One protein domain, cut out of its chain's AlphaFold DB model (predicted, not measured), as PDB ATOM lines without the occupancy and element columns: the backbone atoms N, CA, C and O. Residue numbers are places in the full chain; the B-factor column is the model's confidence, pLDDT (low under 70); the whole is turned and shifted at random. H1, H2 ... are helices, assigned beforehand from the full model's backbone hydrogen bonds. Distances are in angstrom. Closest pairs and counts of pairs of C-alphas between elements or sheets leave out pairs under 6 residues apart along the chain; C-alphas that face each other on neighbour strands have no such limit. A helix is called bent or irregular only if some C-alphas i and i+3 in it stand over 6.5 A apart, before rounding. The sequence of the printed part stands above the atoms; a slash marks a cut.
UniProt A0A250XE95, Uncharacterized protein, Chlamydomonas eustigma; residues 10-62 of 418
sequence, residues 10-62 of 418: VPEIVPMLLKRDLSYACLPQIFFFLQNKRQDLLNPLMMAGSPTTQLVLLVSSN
ATOM      1  N   VAL A  10      16.259  50.199  -7.501       79.81
ATOM      2  CA  VAL A  10      15.243  50.049  -8.546       79.81
ATOM      3  C   VAL A  10      15.839  49.441  -9.830       79.81
ATOM      4  O   VAL A  10      15.258  48.478 -10.330       79.81
ATOM      5  N   PRO A  11      17.011  49.875 -10.344       82.31
ATOM      6  CA  PRO A  11      17.662  49.221 -11.481       82.31
ATOM      7  C   PRO A  11      18.001  47.738 -11.297       82.31
ATOM      8  O   PRO A  11      18.001  47.014 -12.293       82.31
ATOM      9  N   GLU A  12      18.309  47.301 -10.074       81.62
ATOM     10  CA  GLU A  12      18.673  45.907  -9.782       81.62
ATOM     11  C   GLU A  12      17.432  45.028  -9.593       81.62
ATOM     12  O   GLU A  12      17.385  43.902 -10.089       81.62
ATOM     13  N   ILE A  13      16.395  45.558  -8.941       83.19
ATOM     14  CA  ILE A  13      15.218  44.786  -8.531       83.19
ATOM     15  C   ILE A  13      14.140  44.745  -9.617       83.19
ATOM     16  O   ILE A  13      13.532  43.697  -9.829       83.19
ATOM     17  N   VAL A  14      13.923  45.836 -10.362       88.12
ATOM     18  CA  VAL A  14      12.879  45.885 -11.405       88.12
ATOM     19  C   VAL A  14      13.016  44.766 -12.447       88.12
ATOM     20  O   VAL A  14      12.009  44.120 -12.731       88.12
ATOM     21  N   PRO A  15      14.208  44.454 -12.997       88.38
ATOM     22  CA  PRO A  15      14.350  43.326 -13.917       88.38
ATOM     23  C   PRO A  15      13.955  41.983 -13.286       88.38
ATOM     24  O   PRO A  15      13.385  41.132 -13.967       88.38
ATOM     25  N   MET A  16      14.247  41.786 -11.996       87.56
ATOM     26  CA  MET A  16      13.898  40.561 -11.273       87.56
ATOM     27  C   MET A  16      12.391  40.457 -11.032       87.56
ATOM     28  O   MET A  16      11.832  39.387 -11.265       87.56
ATOM     29  N   LEU A  17      11.738  41.558 -10.643       87.06
ATOM     30  CA  LEU A  17      10.281  41.627 -10.501       87.06
ATOM     31  C   LEU A  17       9.591  41.316 -11.831       87.06
ATOM     32  O   LEU A  17       8.757  40.420 -11.886       87.06
ATOM     33  N   LEU A  18       9.999  41.970 -12.925       87.62
ATOM     34  CA  LEU A  18       9.417  41.731 -14.252       87.62
ATOM     35  C   LEU A  18       9.622  40.297 -14.738       87.62
ATOM     36  O   LEU A  18       8.755  39.742 -15.400       87.62
ATOM     37  N   LYS A  19      10.761  39.674 -14.415       87.25
ATOM     38  CA  LYS A  19      11.000  38.266 -14.756       87.25
ATOM     39  C   LYS A  19      10.037  37.323 -14.025       87.25
ATOM     40  O   LYS A  19       9.757  36.246 -14.545       87.25
ATOM     41  N   ARG A  20       9.579  37.699 -12.827       86.50
ATOM     42  CA  ARG A  20       8.627  36.919 -12.028       86.50
ATOM     43  C   ARG A  20       7.186  37.165 -12.471       86.50
ATOM     44  O   ARG A  20       6.473  36.195 -12.701       86.50
ATOM     45  N   ASP A  21       6.792  38.424 -12.646       84.56
ATOM     46  CA  ASP A  21       5.483  38.802 -13.182       84.56
ATOM     47  C   ASP A  21       5.564  40.102 -14.004       84.56
ATOM     48  O   ASP A  21       6.048  41.143 -13.553       84.56
ATOM     49  N   LEU A  22       5.045  40.056 -15.231       86.00
ATOM     50  CA  LEU A  22       4.983  41.214 -16.121       86.00
ATOM     51  C   LEU A  22       3.982  42.278 -15.638       86.00
ATOM     52  O   LEU A  22       4.083  43.434 -16.053       86.00
ATOM     53  N   SER A  23       3.025  41.916 -14.777       84.88
ATOM     54  CA  SER A  23       2.012  42.829 -14.237       84.88
ATOM     55  C   SER A  23       2.623  43.984 -13.438       84.88
ATOM     56  O   SER A  23       2.090  45.096 -13.470       84.88
ATOM     57  N   TYR A  24       3.804  43.784 -12.836       83.56
ATOM     58  CA  TYR A  24       4.537  44.829 -12.117       83.56
ATOM     59  C   TYR A  24       4.869  46.046 -12.990       83.56
ATOM     60  O   TYR A  24       4.999  47.152 -12.467       83.56
ATOM     61  N   ALA A  25       4.935  45.896 -14.320       85.88
ATOM     62  CA  ALA A  25       5.098  47.024 -15.239       85.88
ATOM     63  C   ALA A  25       3.938  48.036 -15.179       85.88
ATOM     64  O   ALA A  25       4.112  49.170 -15.617       85.88
ATOM     65  N   CYS A  26       2.775  47.646 -14.646       83.75
ATOM     66  CA  CYS A  26       1.610  48.516 -14.490       83.75
ATOM     67  C   CYS A  26       1.669  49.376 -13.217       83.75
ATOM     68  O   CYS A  26       0.897  50.327 -13.099       83.75
ATOM     69  N   LEU A  27       2.568  49.077 -12.269       81.06
ATOM     70  CA  LEU A  27       2.753  49.921 -11.089       81.06
ATOM     71  C   LEU A  27       3.343  51.269 -11.536       81.06
ATOM     72  O   LEU A  27       4.415  51.265 -12.149       81.06
ATOM     73  N   PRO A  28       2.707  52.421 -11.236       80.62
ATOM     74  CA  PRO A  28       3.122  53.716 -11.776       80.62
ATOM     75  C   PRO A  28       4.608  54.018 -11.562       80.62
ATOM     76  O   PRO A  28       5.288  54.499 -12.462       80.62
ATOM     77  N   GLN A  29       5.141  53.681 -10.391       79.56
ATOM     78  CA  GLN A  29       6.536  53.897 -10.016       79.56
ATOM     79  C   GLN A  29       7.491  53.078 -10.899       79.56
ATOM     80  O   GLN A  29       8.494  53.609 -11.382       79.56
ATOM     81  N   ILE A  30       7.159  51.806 -11.153       83.44
ATOM     82  CA  ILE A  30       7.937  50.918 -12.026       83.44
ATOM     83  C   ILE A  30       7.808  51.375 -13.477       83.44
ATOM     84  O   ILE A  30       8.821  51.505 -14.161       83.44
ATOM     85  N   PHE A  31       6.598  51.703 -13.933       85.38
ATOM     86  CA  PHE A  31       6.368  52.230 -15.275       85.38
ATOM     87  C   PHE A  31       7.191  53.497 -15.537       85.38
ATOM     88  O   PHE A  31       7.934  53.563 -16.519       85.38
ATOM     89  N   PHE A  32       7.136  54.480 -14.633       83.94
ATOM     90  CA  PHE A  32       7.915  55.711 -14.762       83.94
ATOM     91  C   PHE A  32       9.420  55.439 -14.746       83.94
ATOM     92  O   PHE A  32      10.164  56.109 -15.466       83.94
ATOM     93  N   PHE A  33       9.893  54.471 -13.958       84.38
ATOM     94  CA  PHE A  33      11.294  54.061 -13.999       84.38
ATOM     95  C   PHE A  33      11.667  53.466 -15.367       84.38
ATOM     96  O   PHE A  33      12.634  53.916 -15.987       84.38
ATOM     97  N   LEU A  34      10.884  52.509 -15.873       86.50
ATOM     98  CA  LEU A  34      11.106  51.863 -17.169       86.50
ATOM     99  C   LEU A  34      11.106  52.885 -18.311       86.50
ATOM    100  O   LEU A  34      12.055  52.936 -19.091       86.50
ATOM    101  N   GLN A  35      10.101  53.760 -18.360       85.94
ATOM    102  CA  GLN A  35       9.952  54.780 -19.398       85.94
ATOM    103  C   GLN A  35      11.139  55.754 -19.447       85.94
ATOM    104  O   GLN A  35      11.572  56.145 -20.533       85.94
ATOM    105  N   ASN A  36      11.668  56.144 -18.282       84.25
ATOM    106  CA  ASN A  36      12.705  57.172 -18.183       84.25
ATOM    107  C   ASN A  36      14.137  56.621 -18.181       84.25
ATOM    108  O   ASN A  36      15.064  57.354 -18.531       84.25
ATOM    109  N   LYS A  37      14.353  55.383 -17.718       84.31
ATOM    110  CA  LYS A  37      15.698  54.843 -17.447       84.31
ATOM    111  C   LYS A  37      15.996  53.511 -18.126       84.31
ATOM    112  O   LYS A  37      17.170  53.233 -18.354       84.31
ATOM    113  N   ARG A  38      14.986  52.690 -18.427       86.12
ATOM    114  CA  ARG A  38      15.151  51.318 -18.939       86.12
ATOM    115  C   ARG A  38      14.129  50.981 -20.029       86.12
ATOM    116  O   ARG A  38      13.397  49.996 -19.933       86.12
ATOM    117  N   GLN A  39      14.074  51.803 -21.083       86.69
ATOM    118  CA  GLN A  39      13.181  51.561 -22.228       86.69
ATOM    119  C   GLN A  39      13.475  50.224 -22.925       86.69
ATOM    120  O   GLN A  39      12.578  49.630 -23.517       86.69
ATOM    121  N   ASP A  40      14.705  49.718 -22.801       88.06
ATOM    122  CA  ASP A  40      15.109  48.387 -23.257       88.06
ATOM    123  C   ASP A  40      14.247  47.268 -22.658       88.06
ATOM    124  O   ASP A  40      13.925  46.315 -23.361       88.06
ATOM    125  N   LEU A  41      13.824  47.406 -21.398       86.31
ATOM    126  CA  LEU A  41      12.953  46.441 -20.721       86.31
ATOM    127  C   LEU A  41      11.470  46.651 -21.051       86.31
ATOM    128  O   LEU A  41      10.684  45.711 -20.961       86.31
ATOM    129  N   LEU A  42      11.081  47.866 -21.448       86.06
ATOM    130  CA  LEU A  42       9.702  48.207 -21.804       86.06
ATOM    131  C   LEU A  42       9.352  47.775 -23.238       86.06
ATOM    132  O   LEU A  42       8.236  47.330 -23.495       86.06
ATOM    133  N   ASN A  43      10.301  47.870 -24.172       80.12
ATOM    134  CA  ASN A  43      10.071  47.579 -25.591       80.12
ATOM    135  C   ASN A  43       9.546  46.154 -25.863       80.12
ATOM    136  O   ASN A  43       8.579  46.031 -26.616       80.12
ATOM    137  N   PRO A  44      10.086  45.078 -25.252       82.25
ATOM    138  CA  PRO A  44       9.530  43.735 -25.411       82.25
ATOM    139  C   PRO A  44       8.085  43.632 -24.915       82.25
ATOM    140  O   PRO A  44       7.260  42.996 -25.565       82.25
ATOM    141  N   LEU A  45       7.754  44.312 -23.811       79.25
ATOM    142  CA  LEU A  45       6.397  44.341 -23.255       79.25
ATOM    143  C   LEU A  45       5.425  45.068 -24.187       79.25
ATOM    144  O   LEU A  45       4.279  44.655 -24.321       79.25
ATOM    145  N   MET A  46       5.891  46.118 -24.866       78.31
ATOM    146  CA  MET A  46       5.107  46.884 -25.840       78.31
ATOM    147  C   MET A  46       4.855  46.114 -27.141       78.31
ATOM    148  O   MET A  46       3.792  46.237 -27.743       78.31
ATOM    149  N   MET A  47       5.824  45.306 -27.570       77.19
ATOM    150  CA  MET A  47       5.759  44.562 -28.831       77.19
ATOM    151  C   MET A  47       5.028  43.222 -28.704       77.19
ATOM    152  O   MET A  47       4.507  42.720 -29.696       77.19
ATOM    153  N   ALA A  48       4.961  42.642 -27.503       70.31
ATOM    154  CA  ALA A  48       4.386  41.315 -27.285       70.31
ATOM    155  C   ALA A  48       2.851  41.238 -27.432       70.31
ATOM    156  O   ALA A  48       2.299  40.148 -27.315       70.31
ATOM    157  N   GLY A  49       2.145  42.355 -27.665       63.84
ATOM    158  CA  GLY A  49       0.680  42.361 -27.827       63.84
ATOM    159  C   GLY A  49      -0.087  41.815 -26.614       63.84
ATOM    160  O   GLY A  49      -1.237  41.402 -26.740       63.84
ATOM    161  N   SER A  50       0.560  41.781 -25.448       60.69
ATOM    162  CA  SER A  50       0.025  41.219 -24.211       60.69
ATOM    163  C   SER A  50      -1.079  42.123 -23.632       60.69
ATOM    164  O   SER A  50      -1.002  43.345 -23.760       60.69
ATOM    165  N   PRO A  51      -2.094  41.586 -22.932       58.28
ATOM    166  CA  PRO A  51      -3.089  42.401 -22.225       58.28
ATOM    167  C   PRO A  51      -2.471  43.388 -21.212       58.28
ATOM    168  O   PRO A  51      -2.991  44.488 -21.029       58.28
ATOM    169  N   THR A  52      -1.313  43.072 -20.617       56.00
ATOM    170  CA  THR A  52      -0.551  44.022 -19.778       56.00
ATOM    171  C   THR A  52      -0.084  45.259 -20.549       56.00
ATOM    172  O   THR A  52      -0.015  46.347 -19.985       56.00
ATOM    173  N   THR A  53       0.164  45.139 -21.852       55.56
ATOM    174  CA  THR A  53       0.541  46.254 -22.726       55.56
ATOM    175  C   THR A  53      -0.593  47.268 -22.890       55.56
ATOM    176  O   THR A  53      -0.345  48.473 -22.927       55.56
ATOM    177  N   GLN A  54      -1.845  46.801 -22.941       56.91
ATOM    178  CA  GLN A  54      -3.019  47.676 -23.026       56.91
ATOM    179  C   GLN A  54      -3.215  48.481 -21.733       56.91
ATOM    180  O   GLN A  54      -3.506  49.673 -21.792       56.91
ATOM    181  N   LEU A  55      -2.979  47.865 -20.570       55.28
ATOM    182  CA  LEU A  55      -3.012  48.542 -19.267       55.28
ATOM    183  C   LEU A  55      -1.920  49.609 -19.131       55.28
ATOM    184  O   LEU A  55      -2.197  50.718 -18.683       55.28
ATOM    185  N   VAL A  56      -0.698  49.309 -19.575       55.72
ATOM    186  CA  VAL A  56       0.411  50.276 -19.585       55.72
ATOM    187  C   VAL A  56       0.087  51.497 -20.461       55.72
ATOM    188  O   VAL A  56       0.344  52.637 -20.066       55.72
ATOM    189  N   LEU A  57      -0.533  51.277 -21.622       55.69
ATOM    190  CA  LEU A  57      -0.990  52.354 -22.503       55.69
ATOM    191  C   LEU A  57      -2.102  53.201 -21.861       55.69
ATOM    192  O   LEU A  57      -2.055  54.425 -21.974       55.69
ATOM    193  N   LEU A  58      -3.039  52.579 -21.135       53.34
ATOM    194  CA  LEU A  58      -4.113  53.275 -20.408       53.34
ATOM    195  C   LEU A  58      -3.580  54.148 -19.260       53.34
ATOM    196  O   LEU A  58      -4.021  55.285 -19.085       53.34
ATOM    197  N   VAL A  59      -2.592  53.662 -18.500       55.19
ATOM    198  CA  VAL A  59      -1.944  54.452 -17.436       55.19
ATOM    199  C   VAL A  59      -1.188  55.651 -18.026       55.19
ATOM    200  O   VAL A  59      -1.205  56.735 -17.443       55.19
ATOM    201  N   SER A  60      -0.580  55.501 -19.210       51.34
ATOM    202  CA  SER A  60       0.083  56.609 -19.909       51.34
ATOM    203  C   SER A  60      -0.891  57.624 -20.527       51.34
ATOM    204  O   SER A  60      -0.489  58.770 -20.739       51.34
ATOM    205  N   SER A  61      -2.135  57.238 -20.838       51.22
ATOM    206  CA  SER A  61      -3.113  58.104 -21.519       51.22
ATOM    207  C   SER A  61      -3.974  58.958 -20.586       51.22
ATOM    208  O   SER A  61      -4.687  59.833 -21.066       51.22
ATOM    209  N   ASN A  62      -3.873  58.793 -19.263       43.03
ATOM    210  CA  ASN A  62      -4.615  59.587 -18.268       43.03
ATOM    211  C   ASN A  62      -4.242  61.093 -18.211       43.03
ATOM    212  O   ASN A  62      -4.585  61.783 -17.254       43.03
TER     213      ASN A  62
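AT A GLANCE: This is residues 10 to 62 of the 418 residues of an uncharacterized protein of Chlamydomonas eustigma (UniProt A0A250XE95). The two longest helices, H1 and H5, stand at the two ends of a small all-helix body, and the shorter helices H2, H3 and H4 fill the space between them, each turning off at a corner from the one before. H3 runs from the end of H2 over to the start of H4, and the last helix, H5, packs on H2. The helices make no side-by-side bundle, and most of their contacts are few and near the turns. The printed part has 53 residues with five named helices, in the order H1 H2 H3 H4 H5, and no named strand. The whole is compact, with a radius of gyration of the C-alphas of 10.0 A, and is rounded, with spans of 27 by 20 by 16 A.

HOW THE PARTS SIT: H1, residues 10 to 20, and H5, residues 51 to 61, are apart. H1 and H2, residues 22 to 26, only just touch, with 3 pairs of C-alphas within 8 A, and only at the corner; the closest C-alphas are those of Leu 18 and Tyr 24, 6.2 A. H2 is the hub, touching three other helices. H2 and H5 touch, with the C-alphas of Cys 26 and Val 56 closest at 5.5 A. H3, residues 28 to 37, only just touches H2, with 3 pairs within 8 A and only at the corner, closest at the C-alphas of Ala 25 and Phe 31, 5.4 A. H3 is close to but not clearly touching H1, at a steep tilt of 65 degrees, opposite ways; the closest C-alphas are those of Val 14 and Ile 30, 7.1 A. H4, residues 39 to 47, only just touches H3, with 3 pairs and only at the corner, the C-alphas of Leu 34 and Leu 42 being closest at 6.1 A; they stand at a steep tilt of 66 degrees, opposite ways. H4 and H5 also only just touch, with 3 pairs and only at the corner, closest at the C-alphas of Met 46 and Thr 53, 5.6 A. Every O i to N i+4 pair is within hydrogen-bond range in H3 and H5, against 5 of 7 in H1, 3 of 5 in H4 and 0 of 1 in H2, where 2 of 2 O i to N i+3 pairs are within range.

IN THESE COORDINATES: H1 begins at C-alpha 10, (15.243, 50.049, -8.546), and is 15.1 A long; it is irregular, but only just, with C-alphas 12 and 15 at 6.52 A. H2 is 8.2 A long, H3 13.8 A and H4 12.2 A. H5 is 15.7 A long and ends at C-alpha 61, (-3.113, 58.104, -21.519).

THE WHOLE: The two C-alphas farthest apart are those of Glu 12 and Asn 62, 28.3 A. The four links are tight, and the printed part has no cut. The mean pLDDT of the printed part is 76.2, and residues 49 to 62 are under 70.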